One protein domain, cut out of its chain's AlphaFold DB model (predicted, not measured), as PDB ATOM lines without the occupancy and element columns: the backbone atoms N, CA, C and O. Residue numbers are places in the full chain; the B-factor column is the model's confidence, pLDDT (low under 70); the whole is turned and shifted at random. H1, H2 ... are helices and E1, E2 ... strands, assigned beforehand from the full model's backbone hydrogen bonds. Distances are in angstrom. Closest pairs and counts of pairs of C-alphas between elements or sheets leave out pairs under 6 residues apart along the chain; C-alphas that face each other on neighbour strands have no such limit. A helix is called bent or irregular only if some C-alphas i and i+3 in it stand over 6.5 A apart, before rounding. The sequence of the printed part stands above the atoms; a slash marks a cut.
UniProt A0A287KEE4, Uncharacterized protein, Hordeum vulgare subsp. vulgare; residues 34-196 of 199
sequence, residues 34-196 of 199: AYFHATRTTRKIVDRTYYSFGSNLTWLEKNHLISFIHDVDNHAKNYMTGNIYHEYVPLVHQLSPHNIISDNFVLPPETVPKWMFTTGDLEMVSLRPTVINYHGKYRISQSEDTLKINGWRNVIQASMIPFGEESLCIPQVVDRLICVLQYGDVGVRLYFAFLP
ATOM      1  N   ALA A  34      76.017 133.357  65.630       86.38
ATOM      2  CA  ALA A  34      77.083 132.591  64.983       86.38
ATOM      3  C   ALA A  34      78.072 131.967  65.982       86.38
ATOM      4  O   ALA A  34      78.612 130.898  65.713       86.38
ATOM      5  N   TYR A  35      78.279 132.581  67.151       87.88
ATOM      6  CA  TYR A  35      79.157 132.034  68.184       87.88
ATOM      7  C   TYR A  35      78.617 130.710  68.731       87.88
ATOM      8  O   TYR A  35      79.371 129.754  68.897       87.88
ATOM      9  N   PHE A  36      77.309 130.622  68.978       86.94
ATOM     10  CA  PHE A  36      76.684 129.416  69.529       86.94
ATOM     11  C   PHE A  36      76.645 128.263  68.524       86.94
ATOM     12  O   PHE A  36      76.702 127.100  68.923       86.94
ATOM     13  N   HIS A  37      76.618 128.583  67.230       88.19
ATOM     14  CA  HIS A  37      76.726 127.604  66.149       88.19
ATOM     15  C   HIS A  37      78.176 127.244  65.793       88.19
ATOM     16  O   HIS A  37      78.411 126.253  65.100       88.19
ATOM     17  N   ALA A  38      79.160 128.006  66.275       88.44
ATOM     18  CA  ALA A  38      80.563 127.759  65.994       88.44
ATOM     19  C   ALA A  38      81.103 126.527  66.743       88.44
ATOM     20  O   ALA A  38      80.692 126.171  67.858       88.44
ATOM     21  N   THR A  39      82.104 125.885  66.136       91.19
ATOM     22  CA  THR A  39      82.786 124.738  66.746       91.19
ATOM     23  C   THR A  39      83.428 125.127  68.082       91.19
ATOM     24  O   THR A  39      83.727 126.295  68.339       91.19
ATOM     25  N   ARG A  40      83.692 124.143  68.953       90.44
ATOM     26  CA  ARG A  40      84.395 124.397  70.224       90.44
ATOM     27  C   ARG A  40      85.762 125.056  70.003       90.44
ATOM     28  O   ARG A  40      86.158 125.894  70.804       90.44
ATOM     29  N   THR A  41      86.466 124.688  68.934       90.00
ATOM     30  CA  THR A  41      87.769 125.264  68.575       90.00
ATOM     31  C   THR A  41      87.627 126.721  68.146       90.00
ATOM     32  O   THR A  41      88.313 127.578  68.692       90.00
ATOM     33  N   THR A  42      86.683 127.022  67.254       90.81
ATOM     34  CA  THR A  42      86.404 128.398  66.811       90.81
ATOM     35  C   THR A  42      86.025 129.292  67.990       90.81
ATOM     36  O   THR A  42      86.568 130.381  68.123       90.81
ATOM     37  N   ARG A  43      85.161 128.817  68.897       91.31
ATOM     38  CA  ARG A  43      84.798 129.565  70.110       91.31
ATOM     39  C   ARG A  43      86.007 129.875  70.989       91.31
ATOM     40  O   ARG A  43      86.193 131.026  71.351       91.31
ATOM     41  N   LYS A  44      86.882 128.893  71.233       91.81
ATOM     42  CA  LYS A  44      88.137 129.120  71.972       91.81
ATOM     43  C   LYS A  44      89.022 130.184  71.319       91.81
ATOM     44  O   LYS A  44      89.617 130.983  72.031       91.81
ATOM     45  N   ILE A  45      89.127 130.186  69.990       92.50
ATOM     46  CA  ILE A  45      89.902 131.191  69.247       92.50
ATOM     47  C   ILE A  45      89.275 132.580  69.432       92.50
ATOM     48  O   ILE A  45      89.985 133.529  69.746       92.50
ATOM     49  N   VAL A  46      87.947 132.688  69.308       91.38
ATOM     50  CA  VAL A  46      87.210 133.942  69.534       91.38
ATOM     51  C   VAL A  46      87.407 134.454  70.960       91.38
ATOM     52  O   VAL A  46      87.717 135.628  71.139       91.38
ATOM     53  N   ASP A  47      87.295 133.588  71.966       90.50
ATOM     54  CA  ASP A  47      87.436 133.962  73.381       90.50
ATOM     55  C   ASP A  47      88.853 134.446  73.729       90.50
ATOM     56  O   ASP A  47      89.039 135.209  74.673       90.50
ATOM     57  N   ARG A  48      89.860 134.014  72.961       91.31
ATOM     58  CA  ARG A  48      91.270 134.399  73.117       91.31
ATOM     59  C   ARG A  48      91.667 135.619  72.286       91.31
ATOM     60  O   ARG A  48      92.853 135.937  72.220       91.31
ATOM     61  N   THR A  49      90.711 136.276  71.637       93.44
ATOM     62  CA  THR A  49      90.989 137.442  70.793       93.44
ATOM     63  C   THR A  49      91.602 138.569  71.613       93.44
ATOM     64  O   THR A  49      91.057 138.983  72.635       93.44
ATOM     65  N   TYR A  50      92.726 139.084  71.133       94.56
ATOM     66  CA  TYR A  50      93.384 140.254  71.681       94.56
ATOM     67  C   TYR A  50      92.858 141.520  70.995       94.56
ATOM     68  O   TYR A  50      92.717 141.568  69.772       94.56
ATOM     69  N   TYR A  51      92.598 142.563  71.779       93.44
ATOM     70  CA  TYR A  51      92.089 143.846  71.295       93.44
ATOM     71  C   TYR A  51      93.097 144.944  71.613       93.44
ATOM     72  O   TYR A  51      93.484 145.120  72.768       93.44
ATOM     73  N   SER A  52      93.525 145.701  70.603       91.06
ATOM     74  CA  SER A  52      94.222 146.957  70.861       91.06
ATOM     75  C   SER A  52      93.263 148.042  71.361       91.06
ATOM     76  O   SER A  52      92.037 147.920  71.312       91.06
ATOM     77  N   PHE A  53      93.826 149.127  71.891       87.25
ATOM     78  CA  PHE A  53      93.023 150.219  72.424       87.25
ATOM     79  C   PHE A  53      92.060 150.781  71.361       87.25
ATOM     80  O   PHE A  53      92.475 151.121  70.254       87.25
ATOM     81  N   GLY A  54      90.772 150.874  71.706       85.69
ATOM     82  CA  GLY A  54      89.711 151.365  70.815       85.69
ATOM     83  C   GLY A  54      89.181 150.342  69.802       85.69
ATOM     84  O   GLY A  54      88.234 150.637  69.082       85.69
ATOM     85  N   SER A  55      89.721 149.118  69.760       91.62
ATOM     86  CA  SER A  55      89.371 148.142  68.721       91.62
ATOM     87  C   SER A  55      88.238 147.174  69.087       91.62
ATOM     88  O   SER A  55      87.911 146.298  68.285       91.62
ATOM     89  N   ASN A  56      87.624 147.326  70.266       90.12
ATOM     90  CA  ASN A  56      86.556 146.448  70.759       90.12
ATOM     91  C   ASN A  56      85.470 146.227  69.701       90.12
ATOM     92  O   ASN A  56      84.962 147.190  69.122       90.12
ATOM     93  N   LEU A  57      85.100 144.965  69.473       89.56
ATOM     94  CA  LEU A  57      84.028 144.606  68.546       89.56
ATOM     95  C   LEU A  57      82.666 144.662  69.230       89.56
ATOM     96  O   LEU A  57      82.504 144.157  70.342       89.56
ATOM     97  N   THR A  58      81.670 145.186  68.519       88.19
ATOM     98  CA  THR A  58      80.265 144.996  68.892       88.19
ATOM     99  C   THR A  58      79.864 143.530  68.719       88.19
ATOM    100  O   THR A  58      80.556 142.736  68.072       88.19
ATOM    101  N   TRP A  59      78.712 143.148  69.271       82.81
ATOM    102  CA  TRP A  59      78.173 141.800  69.082       82.81
ATOM    103  C   TRP A  59      77.977 141.463  67.593       82.81
ATOM    104  O   TRP A  59      78.295 140.351  67.176       82.81
ATOM    105  N   LEU A  60      77.531 142.430  66.779       84.69
ATOM    106  CA  LEU A  60      77.341 142.252  65.341       84.69
ATOM    107  C   LEU A  60      78.688 142.046  64.642       84.69
ATOM    108  O   LEU A  60      78.836 141.129  63.835       84.69
ATOM    109  N   GLU A  61      79.695 142.838  65.012       89.94
ATOM    110  CA  GLU A  61      81.034 142.764  64.427       89.94
ATOM    111  C   GLU A  61      81.765 141.457  64.769       89.94
ATOM    112  O   GLU A  61      82.585 140.978  63.983       89.94
ATOM    113  N   LYS A  62      81.428 140.805  65.889       90.81
ATOM    114  CA  LYS A  62      81.935 139.461  66.209       90.81
ATOM    115  C   LYS A  62      81.519 138.401  65.180       90.81
ATOM    116  O   LYS A  62      82.236 137.412  65.034       90.81
ATOM    117  N   ASN A  63      80.437 138.601  64.416       91.31
ATOM    118  CA  ASN A  63      80.127 137.722  63.279       91.31
ATOM    119  C   ASN A  63      81.226 137.778  62.210       91.31
ATOM    120  O   ASN A  63      81.587 136.740  61.654       91.31
ATOM    121  N   HIS A  64      81.803 138.959  61.956       91.88
ATOM    122  CA  HIS A  64      82.913 139.093  61.013       91.88
ATOM    123  C   HIS A  64      84.159 138.366  61.507       91.88
ATOM    124  O   HIS A  64      84.818 137.722  60.701       91.88
ATOM    125  N   LEU A  65      84.443 138.402  62.813       94.06
ATOM    126  CA  LEU A  65      85.548 137.648  63.410       94.06
ATOM    127  C   LEU A  65      85.371 136.135  63.250       94.06
ATOM    128  O   LEU A  65      86.287 135.459  62.791       94.06
ATOM    129  N   ILE A  66      84.193 135.603  63.583       94.06
ATOM    130  CA  ILE A  66      83.903 134.167  63.435       94.06
ATOM    131  C   ILE A  66      84.036 133.751  61.969       94.06
ATOM    132  O   ILE A  66      84.710 132.775  61.651       94.06
ATOM    133  N   SER A  67      83.437 134.528  61.069       94.69
ATOM    134  CA  SER A  67      83.508 134.287  59.631       94.69
ATOM    135  C   SER A  67      84.946 134.386  59.099       94.69
ATOM    136  O   SER A  67      85.354 133.549  58.303       94.69
ATOM    137  N   PHE A  68      85.747 135.336  59.585       95.25
ATOM    138  CA  PHE A  68      87.163 135.461  59.237       95.25
ATOM    139  C   PHE A  68      87.974 134.233  59.673       95.25
ATOM    140  O   PHE A  68      88.771 133.728  58.891       95.25
ATOM    141  N   ILE A  69      87.746 133.705  60.879       95.12
ATOM    142  CA  ILE A  69      88.415 132.478  61.348       95.12
ATOM    143  C   ILE A  69      88.078 131.296  60.427       95.12
ATOM    144  O   ILE A  69      88.957 130.503  60.096       95.12
ATOM    145  N   HIS A  70      86.829 131.197  59.963       93.81
ATOM    146  CA  HIS A  70      86.443 130.178  58.986       93.81
ATOM    147  C   HIS A  70      87.153 130.348  57.637       93.81
ATOM    148  O   HIS A  70      87.572 129.347  57.054       93.81
ATOM    149  N   ASP A  71      87.335 131.581  57.160       94.31
ATOM    150  CA  ASP A  71      88.089 131.844  55.932       94.31
ATOM    151  C   ASP A  71      89.561 131.454  56.079       94.31
ATOM    152  O   ASP A  71      90.119 130.848  55.164       94.31
ATOM    153  N   VAL A  72      90.177 131.748  57.231       93.62
ATOM    154  CA  VAL A  72      91.552 131.328  57.550       93.62
ATOM    155  C   VAL A  72      91.658 129.806  57.507       93.62
ATOM    156  O   VAL A  72      92.499 129.277  56.784       93.62
ATOM    157  N   ASP A  73      90.769 129.094  58.208       90.62
ATOM    158  CA  ASP A  73      90.749 127.627  58.224       90.62
ATOM    159  C   ASP A  73      90.562 127.044  56.815       90.62
ATOM    160  O   ASP A  73      91.213 126.065  56.443       90.62
ATOM    161  N   ASN A  74      89.659 127.625  56.022       91.25
ATOM    162  CA  ASN A  74      89.387 127.173  54.662       91.25
ATOM    163  C   ASN A  74      90.583 127.436  53.737       91.25
ATOM    164  O   ASN A  74      90.986 126.556  52.977       91.25
ATOM    165  N   HIS A  75      91.191 128.619  53.818       90.38
ATOM    166  CA  HIS A  75      92.377 128.943  53.037       90.38
ATOM    167  C   HIS A  75      93.554 128.041  53.426       90.38
ATOM    168  O   HIS A  75      94.247 127.521  52.551       90.38
ATOM    169  N   ALA A  76      93.783 127.821  54.722       87.19
ATOM    170  CA  ALA A  76      94.846 126.947  55.201       87.19
ATOM    171  C   ALA A  76      94.664 125.512  54.680       87.19
ATOM    172  O   ALA A  76      95.598 124.939  54.134       87.19
ATOM    173  N   LYS A  77      93.449 124.954  54.743       86.12
ATOM    174  CA  LYS A  77      93.165 123.595  54.243       86.12
ATOM    175  C   LYS A  77      93.375 123.427  52.739       86.12
ATOM    176  O   LYS A  77      93.805 122.361  52.312       86.12
ATOM    177  N   ASN A  78      93.042 124.441  51.941       85.75
ATOM    178  CA  ASN A  78      93.096 124.336  50.480       85.75
ATOM    179  C   ASN A  78      94.483 124.632  49.898       85.75
ATOM    180  O   ASN A  78      94.819 124.114  48.836       85.75
ATOM    181  N   TYR A  79      95.279 125.464  50.573       80.06
ATOM    182  CA  TYR A  79      96.538 125.980  50.024       80.06
ATOM    183  C   TYR A  79      97.769 125.636  50.862       80.06
ATOM    184  O   TYR A  79      98.869 126.079  50.537       80.06
ATOM    185  N   MET A  80      97.617 124.849  51.931       74.25
ATOM    186  CA  MET A  80      98.740 124.413  52.756       74.25
ATOM    187  C   MET A  80      98.757 122.907  52.936       74.25
ATOM    188  O   MET A  80      97.751 122.271  53.239       74.25
ATOM    189  N   THR A  81      99.956 122.354  52.825       71.69
ATOM    190  CA  THR A  81     100.270 120.981  53.194       71.69
ATOM    191  C   THR A  81     101.211 121.027  54.391       71.69
ATOM    192  O   THR A  81     102.330 121.518  54.288       71.69
ATOM    193  N   GLY A  82     100.749 120.561  55.550       77.50
ATOM    194  CA  GLY A  82     101.585 120.469  56.746       77.50
ATOM    195  C   GLY A  82     100.873 120.823  58.044       77.50
ATOM    196  O   GLY A  82      99.693 121.173  58.072       77.50
ATOM    197  N   ASN A  83     101.620 120.706  59.132       80.75
ATOM    198  CA  ASN A  83     101.178 120.981  60.483       80.75
ATOM    199  C   ASN A  83     101.264 122.476  60.804       80.75
ATOM    200  O   ASN A  83     102.201 123.180  60.416       80.75
ATOM    201  N   ILE A  84     100.288 122.939  61.581       81.56
ATOM    202  CA  ILE A  84     100.308 124.242  62.246       81.56
ATOM    203  C   ILE A  84     100.847 124.019  63.657       81.56
ATOM    204  O   ILE A  84     100.412 123.106  64.358       81.56
ATOM    205  N   TYR A  85     101.799 124.844  64.081       79.19
ATOM    206  CA  TYR A  85     102.526 124.615  65.331       79.19
ATOM    207  C   TYR A  85     101.948 125.350  66.543       79.19
ATOM    208  O   TYR A  85     102.527 125.298  67.629       79.19
ATOM    209  N   HIS A  86     100.838 126.067  66.382       78.88
ATOM    210  CA  HIS A  86     100.219 126.816  67.470       78.88
ATOM    211  C   HIS A  86      98.725 127.075  67.238       78.88
ATOM    212  O   HIS A  86      98.235 127.035  66.113       78.88
ATOM    213  N   GLU A  87      98.000 127.363  68.319       83.38
ATOM    214  CA  GLU A  87      96.605 127.812  68.246       83.38
ATOM    215  C   GLU A  87      96.528 129.286  67.851       83.38
ATOM    216  O   GLU A  87      97.253 130.105  68.413       83.38
ATOM    217  N   TYR A  88      95.602 129.638  66.959       87.94
ATOM    218  CA  TYR A  88      95.393 131.024  66.557       87.94
ATOM    219  C   TYR A  88      95.049 131.929  67.742       87.94
ATOM    220  O   TYR A  88      94.162 131.627  68.544       87.94
ATOM    221  N   VAL A  89      95.725 133.076  67.795       93.25
ATOM    222  CA  VAL A  89      95.387 134.193  68.679       93.25
ATOM    223  C   VAL A  89      95.066 135.394  67.790       93.25
ATOM    224  O   VAL A  89      95.989 136.032  67.279       93.25
ATOM    225  N   PRO A  90      93.777 135.677  67.537       96.00
ATOM    226  CA  PRO A  90      93.396 136.809  66.711       96.00
ATOM    227  C   PRO A  90      93.739 138.131  67.389       96.00
ATOM    228  O   PRO A  90      93.602 138.272  68.602       96.00
ATOM    229  N   LEU A  91      94.122 139.113  66.583       97.19
ATOM    230  CA  LEU A  91      94.257 140.510  66.954       97.19
ATOM    231  C   LEU A  91      93.172 141.310  66.239       97.19
ATOM    232  O   LEU A  91      93.097 141.289  65.011       97.19
ATOM    233  N   VAL A  92      92.387 142.075  66.988       96.56
ATOM    234  CA  VAL A  92      91.594 143.171  66.431       96.56
ATOM    235  C   VAL A  92      92.340 144.460  66.710       96.56
ATOM    236  O   VAL A  92      92.596 144.798  67.870       96.56
ATOM    237  N   HIS A  93      92.702 145.187  65.658       96.06
ATOM    238  CA  HIS A  93      93.550 146.367  65.773       96.06
ATOM    239  C   HIS A  93      92.935 147.589  65.111       96.06
ATOM    240  O   HIS A  93      92.516 147.517  63.959       96.06
ATOM    241  N   GLN A  94      92.927 148.714  65.824       95.25
ATOM    242  CA  GLN A  94      92.608 150.020  65.257       95.25
ATOM    243  C   GLN A  94      93.870 150.671  64.674       95.25
ATOM    244  O   GLN A  94      94.876 150.837  65.364       95.25
ATOM    245  N   LEU A  95      93.818 151.075  63.404       93.88
ATOM    246  CA  LEU A  95      94.926 151.714  62.707       93.88
ATOM    247  C   LEU A  95      95.269 153.066  63.340       93.88
ATOM    248  O   LEU A  95      94.450 153.983  63.418       93.88
ATOM    249  N   SER A  96      96.527 153.202  63.749       93.56
ATOM    250  CA  SER A  96      97.124 154.462  64.190       93.56
ATOM    251  C   SER A  96      97.775 155.209  63.015       93.56
ATOM    252  O   SER A  96      98.065 154.593  61.985       93.56
ATOM    253  N   PRO A  97      98.120 156.503  63.163       93.31
ATOM    254  CA  PRO A  97      98.904 157.224  62.154       93.31
ATOM    255  C   PRO A  97     100.217 156.515  61.795       93.31
ATOM    256  O   PRO A  97     100.628 156.511  60.635       93.31
ATOM    257  N   HIS A  98     100.848 155.847  62.770       92.19
ATOM    258  CA  HIS A  98     102.040 155.047  62.512       92.19
ATOM    259  C   HIS A  98     101.742 153.882  61.568       92.19
ATOM    260  O   HIS A  98     102.526 153.639  60.661       92.19
ATOM    261  N   ASN A  99     100.607 153.192  61.720       92.88
ATOM    262  CA  ASN A  99     100.257 152.070  60.846       92.88
ATOM    263  C   ASN A  99      99.980 152.500  59.399       92.88
ATOM    264  O   ASN A  99     100.127 151.682  58.500       92.88
ATOM    265  N   ILE A 100      99.588 153.755  59.175       91.81
ATOM    266  CA  ILE A 100      99.334 154.295  57.834       91.81
ATOM    267  C   ILE A 100     100.635 154.748  57.157       91.81
ATOM    268  O   ILE A 100     100.824 154.548  55.961       91.81
ATOM    269  N   ILE A 101     101.545 155.367  57.915       90.38
ATOM    270  CA  ILE A 101     102.736 156.023  57.355       90.38
ATOM    271  C   ILE A 101     103.962 155.099  57.382       90.38
ATOM    272  O   ILE A 101     104.816 155.170  56.498       90.38
ATOM    273  N   SER A 102     104.090 154.245  58.394       92.62
ATOM    274  CA  SER A 102     105.237 153.351  58.581       92.62
ATOM    275  C   SER A 102     105.194 152.183  57.603       92.62
ATOM    276  O   SER A 102     104.130 151.683  57.259       92.62
ATOM    277  N   ASP A 103     106.368 151.689  57.208       94.44
ATOM    278  CA  ASP A 103     106.471 150.401  56.506       94.44
ATOM    279  C   ASP A 103     106.319 149.196  57.445       94.44
ATOM    280  O   ASP A 103     106.437 148.042  57.036       94.44
ATOM    281  N   ASN A 104     106.057 149.465  58.725       93.69
ATOM    282  CA  ASN A 104     106.057 148.455  59.756       93.69
ATOM    283  C   ASN A 104     104.681 148.279  60.387       93.69
ATOM    284  O   ASN A 104     104.056 149.254  60.810       93.69
ATOM    285  N   PHE A 105     104.279 147.025  60.548       95.56
ATOM    286  CA  PHE A 105     103.177 146.626  61.411       95.56
ATOM    287  C   PHE A 105     103.732 145.919  62.644       95.56
ATOM    288  O   PHE A 105     104.654 145.113  62.528       95.56
ATOM    289  N   VAL A 106     103.218 146.246  63.827       94.69
ATOM    290  CA  VAL A 106     103.714 145.688  65.091       94.69
ATOM    291  C   VAL A 106     102.607 144.862  65.719       94.69
ATOM    292  O   VAL A 106     101.523 145.378  65.980       94.69
ATOM    293  N   LEU A 107     102.900 143.587  65.949       94.88
ATOM    294  CA  LEU A 107     102.038 142.671  66.675       94.88
ATOM    295  C   LEU A 107     102.430 142.636  68.156       94.88
ATOM    296  O   LEU A 107     103.629 142.601  68.467       94.88
ATOM    297  N   PRO A 108     101.438 142.621  69.062       92.69
ATOM    298  CA  PRO A 108     101.682 142.485  70.486       92.69
ATOM    299  C   PRO A 108     102.148 141.057  70.827       92.69
ATOM    300  O   PRO A 108     101.749 140.111  70.132       92.69
ATOM    301  N   PRO A 109     102.950 140.876  71.891       90.94
ATOM    302  CA  PRO A 109     103.562 139.589  72.240       90.94
ATOM    303  C   PRO A 109     102.555 138.446  72.415       90.94
ATOM    304  O   PRO A 109     102.833 137.303  72.064       90.94
ATOM    305  N   GLU A 110     101.350 138.745  72.901       90.44
ATOM    306  CA  GLU A 110     100.276 137.777  73.152       90.44
ATOM    307  C   GLU A 110      99.823 137.055  71.878       90.44
ATOM    308  O   GLU A 110      99.350 135.919  71.937       90.44
ATOM    309  N   THR A 111      99.980 137.713  70.730       92.50
ATOM    310  CA  THR A 111      99.585 137.203  69.410       92.50
ATOM    311  C   THR A 111     100.737 136.513  68.675       92.50
ATOM    312  O   THR A 111     100.545 135.986  67.580       92.50
ATOM    313  N   VAL A 112     101.936 136.503  69.270       91.81
ATOM    314  CA  VAL A 112     103.151 135.947  68.675       91.81
ATOM    315  C   VAL A 112     103.393 134.526  69.208       91.81
ATOM    316  O   VAL A 112     103.535 134.314  70.414       91.81
ATOM    317  N   PRO A 113     103.479 133.515  68.332       88.88
ATOM    318  CA  PRO A 113     103.816 132.153  68.725       88.88
ATOM    319  C   PRO A 113     105.212 132.066  69.348       88.88
ATOM    320  O   PRO A 113     106.207 132.450  68.737       88.88
ATOM    321  N   LYS A 114     105.301 131.458  70.536       85.44
ATOM    322  CA  LYS A 114     106.543 131.362  71.330       85.44
ATOM    323  C   LYS A 114     107.712 130.660  70.629       85.44
ATOM    324  O   LYS A 114     108.858 130.894  70.983       85.44
ATOM    325  N   TRP A 115     107.422 129.774  69.680       85.75
ATOM    326  CA  TRP A 115     108.420 128.927  69.017       85.75
ATOM    327  C   TRP A 115     108.882 129.473  67.664       85.75
ATOM    328  O   TRP A 115     109.577 128.774  66.930       85.75
ATOM    329  N   MET A 116     108.483 130.693  67.301       89.81
ATOM    330  CA  MET A 116     108.979 131.328  66.085       89.81
ATOM    331  C   MET A 116     110.452 131.713  66.223       89.81
ATOM    332  O   MET A 116     110.918 132.118  67.287       89.81
ATOM    333  N   PHE A 117     111.185 131.630  65.113       91.19
ATOM    334  CA  PHE A 117     112.522 132.209  65.025       91.19
ATOM    335  C   PHE A 117     112.465 133.723  65.255       91.19
ATOM    336  O   PHE A 117     111.453 134.363  65.007       91.19
ATOM    337  N   THR A 118     113.565 134.336  65.688       92.38
ATOM    338  CA  THR A 118     113.587 135.783  65.966       92.38
ATOM    339  C   THR A 118     113.488 136.648  64.711       92.38
ATOM    340  O   THR A 118     113.194 137.836  64.806       92.38
ATOM    341  N   THR A 119     113.767 136.090  63.535       95.56
ATOM    342  CA  THR A 119     113.686 136.773  62.239       95.56
ATOM    343  C   THR A 119     113.332 135.779  61.147       95.56
ATOM    344  O   THR A 119     113.771 134.630  61.209       95.56
ATOM    345  N   GLY A 120     112.647 136.233  60.104       95.50
ATOM    346  CA  GLY A 120     112.397 135.423  58.917       95.50
ATOM    347  C   GLY A 120     111.545 136.143  57.881       95.50
ATOM    348  O   GLY A 120     111.208 137.319  58.037       95.50
ATOM    349  N   ASP A 121     111.196 135.417  56.828       96.69
ATOM    350  CA  ASP A 121     110.238 135.867  55.821       96.69
ATOM    351  C   ASP A 121     108.808 135.511  56.255       96.69
ATOM    352  O   ASP A 121     108.591 134.551  57.002       96.69
ATOM    353  N   LEU A 122     107.826 136.291  55.799       95.88
ATOM    354  CA  LEU A 122     106.410 135.965  55.961       95.88
ATOM    355  C   LEU A 122     105.581 136.372  54.743       95.88
ATOM    356  O   LEU A 122     105.958 137.268  53.986       95.88
ATOM    357  N   GLU A 123     104.412 135.757  54.605       95.62
ATOM    358  CA  GLU A 123     103.383 136.200  53.660       95.62
ATOM    359  C   GLU A 123     102.245 136.891  54.412       95.62
ATOM    360  O   GLU A 123     101.655 136.325  55.329       95.62
ATOM    361  N   MET A 124     101.925 138.126  54.043       96.50
ATOM    362  CA  MET A 124     100.722 138.812  54.505       96.50
ATOM    363  C   MET A 124      99.606 138.495  53.514       96.50
ATOM    364  O   MET A 124      99.733 138.794  52.329       96.50
ATOM    365  N   VAL A 125      98.535 137.871  53.988       95.31
ATOM    366  CA  VAL A 125      97.436 137.374  53.162       95.31
ATOM    367  C   VAL A 125      96.181 138.164  53.502       95.31
ATOM    368  O   VAL A 125      95.589 137.971  54.566       95.31
ATOM    369  N   SER A 126      95.778 139.055  52.599       94.69
ATOM    370  CA  SER A 126      94.457 139.675  52.665       94.69
ATOM    371  C   SER A 126      93.436 138.630  52.249       94.69
ATOM    372  O   SER A 126      93.567 138.083  51.160       94.69
ATOM    373  N   LEU A 127      92.444 138.326  53.086       92.00
ATOM    374  CA  LEU A 127      91.389 137.359  52.740       92.00
ATOM    375  C   LEU A 127      90.146 138.016  52.127       92.00
ATOM    376  O   LEU A 127      89.327 137.328  51.523       92.00
ATOM    377  N   ARG A 128      89.985 139.335  52.295       89.12
ATOM    378  CA  ARG A 128      88.799 140.094  51.871       89.12
ATOM    379  C   ARG A 128      89.188 141.513  51.427       89.12
ATOM    380  O   ARG A 128      90.088 142.089  52.035       89.12
ATOM    381  N   PRO A 129      88.500 142.109  50.435       81.62
ATOM    382  CA  PRO A 129      87.413 141.519  49.641       81.62
ATOM    383  C   PRO A 129      87.900 140.465  48.633       81.62
ATOM    384  O   PRO A 129      87.141 139.569  48.279       81.62
ATOM    385  N   THR A 130      89.173 140.524  48.241       83.62
ATOM    386  CA  THR A 130      89.817 139.568  47.332       83.62
ATOM    387  C   THR A 130      91.069 139.012  47.994       83.62
ATOM    388  O   THR A 130      91.767 139.746  48.697       83.62
ATOM    389  N   VAL A 131      91.372 137.736  47.743       90.12
ATOM    390  CA  VAL A 131      92.595 137.115  48.255       90.12
ATOM    391  C   VAL A 131      93.819 137.707  47.559       90.12
ATOM    392  O   VAL A 131      93.959 137.578  46.343       90.12
ATOM    393  N   ILE A 132      94.699 138.359  48.322       92.00
ATOM    394  CA  ILE A 132      95.945 138.956  47.821       92.00
ATOM    395  C   ILE A 132      97.084 138.634  48.787       92.00
ATOM    396  O   ILE A 132      96.949 138.816  49.998       92.00
ATOM    397  N   ASN A 133      98.217 138.203  48.234       93.94
ATOM    398  CA  ASN A 133      99.418 137.868  48.990       93.94
ATOM    399  C   ASN A 133     100.482 138.952  48.819       93.94
ATOM    400  O   ASN A 133     100.775 139.385  47.706       93.94
ATOM    401  N   TYR A 134     101.108 139.327  49.927       95.12
ATOM    402  CA  TYR A 134     102.226 140.258  49.963       95.12
ATOM    403  C   TYR A 134     103.402 139.605  50.678       95.12
ATOM    404  O   TYR A 134     103.245 139.022  51.750       95.12
ATOM    405  N   HIS A 135     104.596 139.736  50.115       95.25
ATOM    406  CA  HIS A 135     105.807 139.263  50.773       95.25
ATOM    407  C   HIS A 135     106.316 140.306  51.766       95.25
ATOM    408  O   HIS A 135     106.374 141.500  51.463       95.25
ATOM    409  N   GLY A 136     106.707 139.842  52.946       95.62
ATOM    410  CA  GLY A 136     107.266 140.667  54.004       95.62
ATOM    411  C   GLY A 136     108.368 139.944  54.761       95.62
ATOM    412  O   GLY A 136     108.688 138.782  54.512       95.62
ATOM    413  N   LYS A 137     108.949 140.657  55.720       96.94
ATOM    414  CA  LYS A 137     109.933 140.113  56.661       96.94
ATOM    415  C   LYS A 137     109.516 140.456  58.068       96.94
ATOM    416  O   LYS A 137     108.982 141.541  58.281       96.94
ATOM    417  N   TYR A 138     109.811 139.589  59.025       96.75
ATOM    418  CA  TYR A 138     109.581 139.883  60.429       96.75
ATOM    419  C   TYR A 138     110.853 139.861  61.257       96.75
ATOM    420  O   TYR A 138     111.851 139.216  60.924       96.75
ATOM    421  N   ARG A 139     110.772 140.568  62.379       95.50
ATOM    422  CA  ARG A 139     111.734 140.523  63.468       95.50
ATOM    423  C   ARG A 139     110.997 140.602  64.799       95.50
ATOM    424  O   ARG A 139     110.204 141.516  65.000       95.50
ATOM    425  N   ILE A 140     111.298 139.677  65.698       92.81
ATOM    426  CA  ILE A 140     110.855 139.699  67.091       92.81
ATOM    427  C   ILE A 140     111.871 140.520  67.891       92.81
ATOM    428  O   ILE A 140     113.083 140.290  67.809       92.81
ATOM    429  N   SER A 141     111.383 141.530  68.604       85.06
ATOM    430  CA  SER A 141     112.181 142.349  69.514       85.06
ATOM    431  C   SER A 141     112.581 141.527  70.737       85.06
ATOM    432  O   SER A 141     111.720 140.946  71.379       85.06
ATOM    433  N   GLN A 142     113.868 141.507  71.095       74.88
ATOM    434  CA  GLN A 142     114.343 140.792  72.291       74.88
ATOM    435  C   GLN A 142     113.991 141.505  73.606       74.88
ATOM    436  O   GLN A 142     114.078 140.895  74.665       74.88
ATOM    437  N   SER A 143     113.673 142.804  73.558       76.00
ATOM    438  CA  SER A 143     113.398 143.610  74.755       76.00
ATOM    439  C   SER A 143     111.910 143.767  75.051       76.00
ATOM    440  O   SER A 143     111.543 144.005  76.195       76.00
ATOM    441  N   GLU A 144     111.068 143.685  74.023       70.94
ATOM    442  CA  GLU A 144     109.627 143.952  74.121       70.94
ATOM    443  C   GLU A 144     108.776 142.739  73.725       70.94
ATOM    444  O   GLU A 144     107.557 142.812  73.826       70.94
ATOM    445  N   ASP A 145     109.391 141.664  73.214       77.12
ATOM    446  CA  ASP A 145     108.735 140.487  72.619       77.12
ATOM    447  C   ASP A 145     107.685 140.818  71.537       77.12
ATOM    448  O   ASP A 145     106.874 139.982  71.137       77.12
ATOM    449  N   THR A 146     107.715 142.044  71.010       89.00
ATOM    450  CA  THR A 146     106.853 142.498  69.921       89.00
ATOM    451  C   THR A 146     107.383 141.994  68.588       89.00
ATOM    452  O   THR A 146     108.594 141.994  68.331       89.00
ATOM    453  N   LEU A 147     106.480 141.582  67.698       94.12
ATOM    454  CA  LEU A 147     106.854 141.174  66.347       94.12
ATOM    455  C   LEU A 147     106.611 142.326  65.382       94.12
ATOM    456  O   LEU A 147     105.486 142.776  65.180       94.12
ATOM    457  N   LYS A 148     107.688 142.784  64.754       95.75
ATOM    458  CA  LYS A 148     107.677 143.823  63.734       95.75
ATOM    459  C   LYS A 148     107.693 143.197  62.345       95.75
ATOM    460  O   LYS A 148     108.619 142.456  62.027       95.75
ATOM    461  N   ILE A 149     106.699 143.520  61.529       96.62
ATOM    462  CA  ILE A 149     106.534 143.094  60.134       96.62
ATOM    463  C   ILE A 149     106.885 144.263  59.225       96.62
ATOM    464  O   ILE A 149     106.265 145.312  59.341       96.62
ATOM    465  N   ASN A 150     107.840 144.076  58.319       96.19
ATOM    466  CA  ASN A 150     108.227 145.044  57.292       96.19
ATOM    467  C   ASN A 150     107.501 144.743  55.968       96.19
ATOM    468  O   ASN A 150     107.206 143.579  55.678       96.19
ATOM    469  N   GLY A 151     107.287 145.767  55.135       94.00
ATOM    470  CA  GLY A 151     106.513 145.686  53.889       94.00
ATOM    471  C   GLY A 151     105.032 146.053  54.048       94.00
ATOM    472  O   GLY A 151     104.249 145.896  53.109       94.00
ATOM    473  N   TRP A 152     104.631 146.543  55.224       95.19
ATOM    474  CA  TRP A 152     103.240 146.880  55.535       95.19
ATOM    475  C   TRP A 152     102.716 148.066  54.722       95.19
ATOM    476  O   TRP A 152     101.530 148.115  54.396       95.19
ATOM    477  N   ARG A 153     103.579 149.013  54.335       92.00
ATOM    478  CA  ARG A 153     103.132 150.185  53.570       92.00
ATOM    479  C   ARG A 153     102.516 149.770  52.235       92.00
ATOM    480  O   ARG A 153     101.482 150.309  51.851       92.00
ATOM    481  N   ASN A 154     103.117 148.785  51.570       90.69
ATOM    482  CA  ASN A 154     102.605 148.249  50.309       90.69
ATOM    483  C   ASN A 154     101.232 147.594  50.494       90.69
ATOM    484  O   ASN A 154     100.370 147.729  49.629       90.69
ATOM    485  N   VAL A 155     101.016 146.932  51.637       92.25
ATOM    486  CA  VAL A 155      99.716 146.357  51.993       92.25
ATOM    487  C   VAL A 155      98.671 147.456  52.103       92.25
ATOM    488  O   VAL A 155      97.670 147.395  51.401       92.25
ATOM    489  N   ILE A 156      98.910 148.488  52.918       91.38
ATOM    490  CA  ILE A 156      97.956 149.594  53.115       91.38
ATOM    491  C   ILE A 156      97.626 150.299  51.797       91.38
ATOM    492  O   ILE A 156      96.456 150.547  51.520       91.38
ATOM    493  N   GLN A 157      98.633 150.591  50.972       88.12
ATOM    494  CA  GLN A 157      98.446 151.315  49.711       88.12
ATOM    495  C   GLN A 157      97.672 150.514  48.658       88.12
ATOM    496  O   GLN A 157      96.979 151.108  47.836       88.12
ATOM    497  N   ALA A 158      97.795 149.186  48.671       87.19
ATOM    498  CA  ALA A 158      97.090 148.300  47.748       87.19
ATOM    499  C   ALA A 158      95.745 147.795  48.298       87.19
ATOM    500  O   ALA A 158      94.979 147.172  47.562       87.19
ATOM    501  N   SER A 159      95.474 148.013  49.586       86.31
ATOM    502  CA  SER A 159      94.282 147.503  50.255       86.31
ATOM    503  C   SER A 159      93.062 148.377  50.007       86.31
ATOM    504  O   SER A 159      93.151 149.595  49.872       86.31
ATOM    505  N   MET A 160      91.906 147.724  50.019       82.81
ATOM    506  CA  MET A 160      90.596 148.339  49.861       82.81
ATOM    507  C   MET A 160      89.671 147.818  50.962       82.81
ATOM    508  O   MET A 160      89.601 146.610  51.193       82.81
ATOM    509  N   ILE A 161      88.968 148.722  51.638       79.31
ATOM    510  CA  ILE A 161      88.002 148.422  52.695       79.31
ATOM    511  C   ILE A 161      86.586 148.550  52.125       79.31
ATOM    512  O   ILE A 161      86.296 149.561  51.483       79.31
ATOM    513  N   PRO A 162      85.691 147.578  52.372       73.12
ATOM    514  CA  PRO A 162      84.271 147.725  52.068       73.12
ATOM    515  C   PRO A 162      83.642 148.918  52.802       73.12
ATOM    516  O   PRO A 162      83.737 149.027  54.026       73.12
ATOM    517  N   PHE A 163      82.977 149.795  52.053       74.00
ATOM    518  CA  PHE A 163      82.208 150.928  52.554       74.00
ATOM    519  C   PHE A 163      80.814 150.915  51.904       74.00
ATOM    520  O   PHE A 163      80.671 151.138  50.700       74.00
ATOM    521  N   GLY A 164      79.777 150.609  52.685       67.06
ATOM    522  CA  GLY A 164      78.441 150.332  52.142       67.06
ATOM    523  C   GLY A 164      78.411 149.091  51.236       67.06
ATOM    524  O   GLY A 164      79.276 148.221  51.337       67.06
ATOM    525  N   GLU A 165      77.409 149.003  50.358       63.44
ATOM    526  CA  GLU A 165      77.192 147.819  49.507       63.44
ATOM    527  C   GLU A 165      78.106 147.755  48.270       63.44
ATOM    528  O   GLU A 165      78.462 146.660  47.841       63.44
ATOM    529  N   GLU A 166      78.532 148.896  47.714       61.31
ATOM    530  CA  GLU A 166      79.225 148.924  46.410       61.31
ATOM    531  C   GLU A 166      80.526 149.736  46.378       61.31
ATOM    532  O   GLU A 166      81.210 149.756  45.353       61.31
ATOM    533  N   SER A 167      80.904 150.412  47.467       70.38
ATOM    534  CA  SER A 167      82.084 151.280  47.448       70.38
ATOM    535  C   SER A 167      83.253 150.705  48.240       70.38
ATOM    536  O   SER A 167      83.095 150.046  49.265       70.38
ATOM    537  N   LEU A 168      84.458 150.936  47.722       79.00
ATOM    538  CA  LEU A 168      85.714 150.565  48.355       79.00
ATOM    539  C   LEU A 168      86.471 151.836  48.723       79.00
ATOM    540  O   LEU A 168      86.562 152.763  47.917       79.00
ATOM    541  N   CYS A 169      87.031 151.877  49.928       80.19
ATOM    542  CA  CYS A 169      87.841 152.997  50.388       80.19
ATOM    543  C   CYS A 169      89.246 152.553  50.805       80.19
ATOM    544  O   CYS A 169      89.482 151.409  51.187       80.19
ATOM    545  N   ILE A 170      90.199 153.477  50.714       86.25
ATOM    546  CA  ILE A 170      91.568 153.247  51.185       86.25
ATOM    547  C   ILE A 170      91.549 153.229  52.725       86.25
ATOM    548  O   ILE A 170      90.872 154.087  53.310       86.25
ATOM    549  N   PRO A 171      92.297 152.324  53.387       90.75
ATOM    550  CA  PRO A 171      92.443 152.338  54.838       90.75
ATOM    551  C   PRO A 171      92.920 153.689  55.384       90.75
ATOM    552  O   PRO A 171      93.887 154.275  54.896       90.75
ATOM    553  N   GLN A 172      92.261 154.164  56.434       91.44
ATOM    554  CA  GLN A 172      92.547 155.409  57.139       91.44
ATOM    555  C   GLN A 172      92.846 155.154  58.618       91.44
ATOM    556  O   GLN A 172      92.633 154.070  59.158       91.44
ATOM    557  N   VAL A 173      93.362 156.181  59.297       91.75
ATOM    558  CA  VAL A 173      93.455 156.175  60.764       91.75
ATOM    559  C   VAL A 173      92.065 155.895  61.333       91.75
ATOM    560  O   VAL A 173      91.085 156.358  60.766       91.75
ATOM    561  N   VAL A 174      91.999 155.152  62.436       92.12
ATOM    562  CA  VAL A 174      90.784 154.643  63.101       92.12
ATOM    563  C   VAL A 174      90.054 153.491  62.413       92.12
ATOM    564  O   VAL A 174      89.242 152.838  63.070       92.12
ATOM    565  N   ASP A 175      90.377 153.161  61.161       93.25
ATOM    566  CA  ASP A 175      89.873 151.919  60.574       93.25
ATOM    567  C   ASP A 175      90.406 150.719  61.350       93.25
ATOM    568  O   ASP A 175      91.477 150.764  61.961       93.25
ATOM    569  N   ARG A 176      89.642 149.630  61.355       94.31
ATOM    570  CA  ARG A 176      89.981 148.439  62.130       94.31
ATOM    571  C   ARG A 176      90.245 147.264  61.212       94.31
ATOM    572  O   ARG A 176      89.638 147.130  60.152       94.31
ATOM    573  N   LEU A 177      91.138 146.391  61.647       95.31
ATOM    574  CA  LEU A 177      91.426 145.127  60.986       95.31
ATOM    575  C   LEU A 177      91.381 143.986  61.995       95.31
ATOM    576  O   LEU A 177      91.607 144.185  63.189       95.31
ATOM    577  N   ILE A 178      91.114 142.791  61.488       96.69
ATOM    578  CA  ILE A 178      91.324 141.536  62.201       96.69
ATOM    579  C   ILE A 178      92.516 140.858  61.547       96.69
ATOM    580  O   ILE A 178      92.586 140.802  60.319       96.69
ATOM    581  N   CYS A 179      93.444 140.341  62.341       97.12
ATOM    582  CA  CYS A 179      94.510 139.505  61.824       97.12
ATOM    583  C   CYS A 179      94.833 138.324  62.737       97.12
ATOM    584  O   CYS A 179      94.544 138.332  63.929       97.12
ATOM    585  N   VAL A 180      95.415 137.286  62.148       96.50
ATOM    586  CA  VAL A 180      95.912 136.091  62.829       96.50
ATOM    587  C   VAL A 180      97.278 135.780  62.244       96.50
ATOM    588  O   VAL A 180      97.426 135.628  61.028       96.50
ATOM    589  N   LEU A 181      98.278 135.681  63.112       95.50
ATOM    590  CA  LEU A 181      99.583 135.173  62.731       95.50
ATOM    591  C   LEU A 181      99.547 133.645  62.780       95.50
ATOM    592  O   LEU A 181      99.084 133.069  63.756       95.50
ATOM    593  N   GLN A 182     100.033 132.997  61.730       93.12
ATOM    594  CA  GLN A 182     100.174 131.555  61.611       93.12
ATOM    595  C   GLN A 182     101.644 131.189  61.371       93.12
ATOM    596  O   GLN A 182     102.374 131.882  60.669       93.12
ATOM    597  N   TYR A 183     102.061 130.054  61.929       91.69
ATOM    598  CA  TYR A 183     103.403 129.499  61.878       91.69
ATOM    599  C   TYR A 183     103.271 127.979  61.819       91.69
ATOM    600  O   TYR A 183     102.629 127.372  62.684       91.69
ATOM    601  N   GLY A 184     103.836 127.391  60.772       87.88
ATOM    602  CA  GLY A 184     103.783 125.961  60.489       87.88
ATOM    603  C   GLY A 184     104.850 125.554  59.474       87.88
ATOM    604  O   GLY A 184     105.715 126.359  59.126       87.88
ATOM    605  N   ASP A 185     104.745 124.326  58.958       86.44
ATOM    606  CA  ASP A 185     105.695 123.752  57.982       86.44
ATOM    607  C   ASP A 185     105.889 124.643  56.740       86.44
ATOM    608  O   ASP A 185     106.981 124.769  56.195       86.44
ATOM    609  N   VAL A 186     104.812 125.300  56.309       84.94
ATOM    610  CA  VAL A 186     104.764 126.160  55.119       84.94
ATOM    611  C   VAL A 186     105.274 127.587  55.368       84.94
ATOM    612  O   VAL A 186     105.071 128.461  54.523       84.94
ATOM    613  N   GLY A 187     105.871 127.857  56.531       90.50
ATOM    614  CA  GLY A 187     106.390 129.167  56.920       90.50
ATOM    615  C   GLY A 187     105.428 130.002  57.770       90.50
ATOM    616  O   GLY A 187     104.488 129.492  58.386       90.50
ATOM    617  N   VAL A 188     105.700 131.308  57.825       94.06
ATOM    618  CA  VAL A 188     104.953 132.284  58.631       94.06
ATOM    619  C   VAL A 188     103.995 133.058  57.737       94.06
ATOM    620  O   VAL A 188     104.395 133.553  56.682       94.06
ATOM    621  N   ARG A 189     102.738 133.199  58.160       94.88
ATOM    622  CA  ARG A 189     101.745 134.015  57.455       94.88
ATOM    623  C   ARG A 189     100.963 134.900  58.398       94.88
ATOM    624  O   ARG A 189     100.548 134.444  59.455       94.88
ATOM    625  N   LEU A 190     100.721 136.138  57.996       96.62
ATOM    626  CA  LEU A 190      99.759 137.014  58.647       96.62
ATOM    627  C   LEU A 190      98.494 137.048  57.796       96.62
ATOM    628  O   LEU A 190      98.459 137.735  56.779       96.62
ATOM    629  N   TYR A 191      97.455 136.339  58.218       96.50
ATOM    630  CA  TYR A 191      96.132 136.516  57.634       96.50
ATOM    631  C   TYR A 191      95.510 137.786  58.176       96.50
ATOM    632  O   TYR A 191      95.556 138.008  59.384       96.50
ATOM    633  N   PHE A 192      94.903 138.600  57.319       96.81
ATOM    634  CA  PHE A 192      94.188 139.786  57.766       96.81
ATOM    635  C   PHE A 192      92.977 140.109  56.890       96.81
ATOM    636  O   PHE A 192      92.863 139.679  55.742       96.81
ATOM    637  N   ALA A 193      92.054 140.870  57.466       95.12
ATOM    638  CA  ALA A 193      90.933 141.482  56.771       95.12
ATOM    639  C   ALA A 193      90.575 142.806  57.453       95.12
ATOM    640  O   ALA A 193      90.595 142.903  58.683       95.12
ATOM    641  N   PHE A 194      90.220 143.817  56.664       93.62
ATOM    642  CA  PHE A 194      89.667 145.056  57.206       93.62
ATOM    643  C   PHE A 194      88.202 144.869  57.589       93.62
ATOM    644  O   PHE A 194      87.444 144.176  56.907       93.62
ATOM    645  N   LEU A 195      87.818 145.491  58.697       91.31
ATOM    646  CA  LEU A 195      86.438 145.545  59.146       91.31
ATOM    647  C   LEU A 195      85.700 146.684  58.442       91.31
ATOM    648  O   LEU A 195      86.304 147.733  58.205       91.31
ATOM    649  N   PRO A 196      84.393 146.520  58.169       87.38
ATOM    650  CA  PRO A 196      83.555 147.634  57.756       87.38
ATOM    651  C   PRO A 196      83.624 148.785  58.768       87.38
ATOM    652  O   PRO A 196      83.758 148.569  59.982       87.38
TER     653      PRO A 196
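AT A GLANCE: This is residues 34 to 196 of the 199 residues of an uncharacterized protein of Hordeum vulgare subsp. vulgare (UniProt A0A287KEE4). One strongly twisted sheet of seven strands is curled like part of a barrel and folded back on itself at E4, with the long helix H3 slantwise over E8 and E9 on one face and the short helix H5 on the opposite face; the curl stays open between its edge strands E1 and E2, which are only just apart, 8.1 A at the closest. The small helices H1 and H2 pack on residues 63 to 69 of H3, H4 is beside H5, and the little hairpin E6 and E7 is by the end of E9, where E6 meets it. The printed part has 163 residues with five named helices and nine named strands, in the order H1 H2 H3 E1 H4 E2 E3 E4 E5 H5 E6 E7 E8 E9. The large sheet runs E1 E8 E9 E3 E4 E5 E2 and is mixed, E6 and E7 make an antiparallel sheet of two, and the class is mixed, helices and strands. The whole is compact, with a radius of gyration of the C-alphas of 15.0 A, and rounded, spanning 41 by 39 by 29 A.

HOW THE PARTS SIT: H1, residues 34 to 37, touches H3, residues 61 to 79, at residues 63 to 66 of H3 alone, the closest C-alphas being those of Ala 34 and Asn 63, 6.2 A apart. H2, residues 40 to 47, touches residues 65 to 69 of H3 alone, closest at the C-alphas of Val 46 and Ile 66, 6.9 A, at a steep tilt of 52 degrees, opposite ways. H3 is on the large sheet at a height of 9.4 A, over E8, residues 176 to 184, and E9, residues 187 to 194; on the local plane it is only just slantwise to E8, at 31 degrees. E1, residues 90 to 94, is an edge strand antiparallel to E8, with N 91 and O 179 2.8 A apart. The hairpin E8 and E9 has N 182 and O 189 at 2.7 A. E9 is parallel to E3, residues 119 to 126, with N 125 and O 190 at 2.8 A. E3 forms a hairpin with E4, residues 132 to 140, where N 124 and O 134 are 2.8 A apart; E4 bends by 55 degrees at residue 135. E4 and E5, residues 147 to 150, are a hairpin with N 139 and O 148 at 2.9 A. E5 is antiparallel to the other edge strand, E2, residues 104 to 107, with N 107 and O 147 at 2.8 A. E3 E4 E5 are a meander, each strand the antiparallel neighbour of the one before, and with E2, antiparallel to E5, they make a Greek key. It is a folded sheet, bent back into two leaves: E1 E8 E9 E3 face E5 E2, with E4 as the hinge. H5, residues 152 to 158, is on the sheet on the opposite face from H3, with a height over the sheet of 7.9 A; it lies over E3 and runs along the strands, at 20 degrees to E3 on the local plane. H4, residues 97 to 101, only grazes the sheet with residues 98 to 99 and only just touches H5, with 3 pairs of C-alphas within 8 A, the closest being Ile 100 and Ile 156 at 6.8 A. E6, residues 161 to 163, and E7, residues 167 to 169, are a hairpin with N 161 and O 169 at 2.8 A. In H2, H3, H4 and H5 every O i to N i+4 pair is within hydrogen-bond range; H1 is too short for such a pair.

IN THESE COORDINATES: H1 begins at C-alpha 34, (77.083, 132.591, 64.983). From first to last C-alpha, H3 measures 27.0 A, E3 21.7 A, E4 24.4 A, E8 26.4 A and E9 23.1 A. H3 ends at C-alpha 79, (96.538, 125.980, 50.024), and E9 at C-alpha 194, (89.667, 145.056, 57.206).

THE WHOLE: The C-alphas farthest apart are those of Ser 143 and Glu 166, 44.7 A. The printed part has no cut; the links H2 to H3 and E2 to E3 are long. Residues 50 to 51 pair in parallel with residues 91 to 92 of E1. The mean pLDDT of the printed part is 89.6, and residues 164 to 166 are under 70.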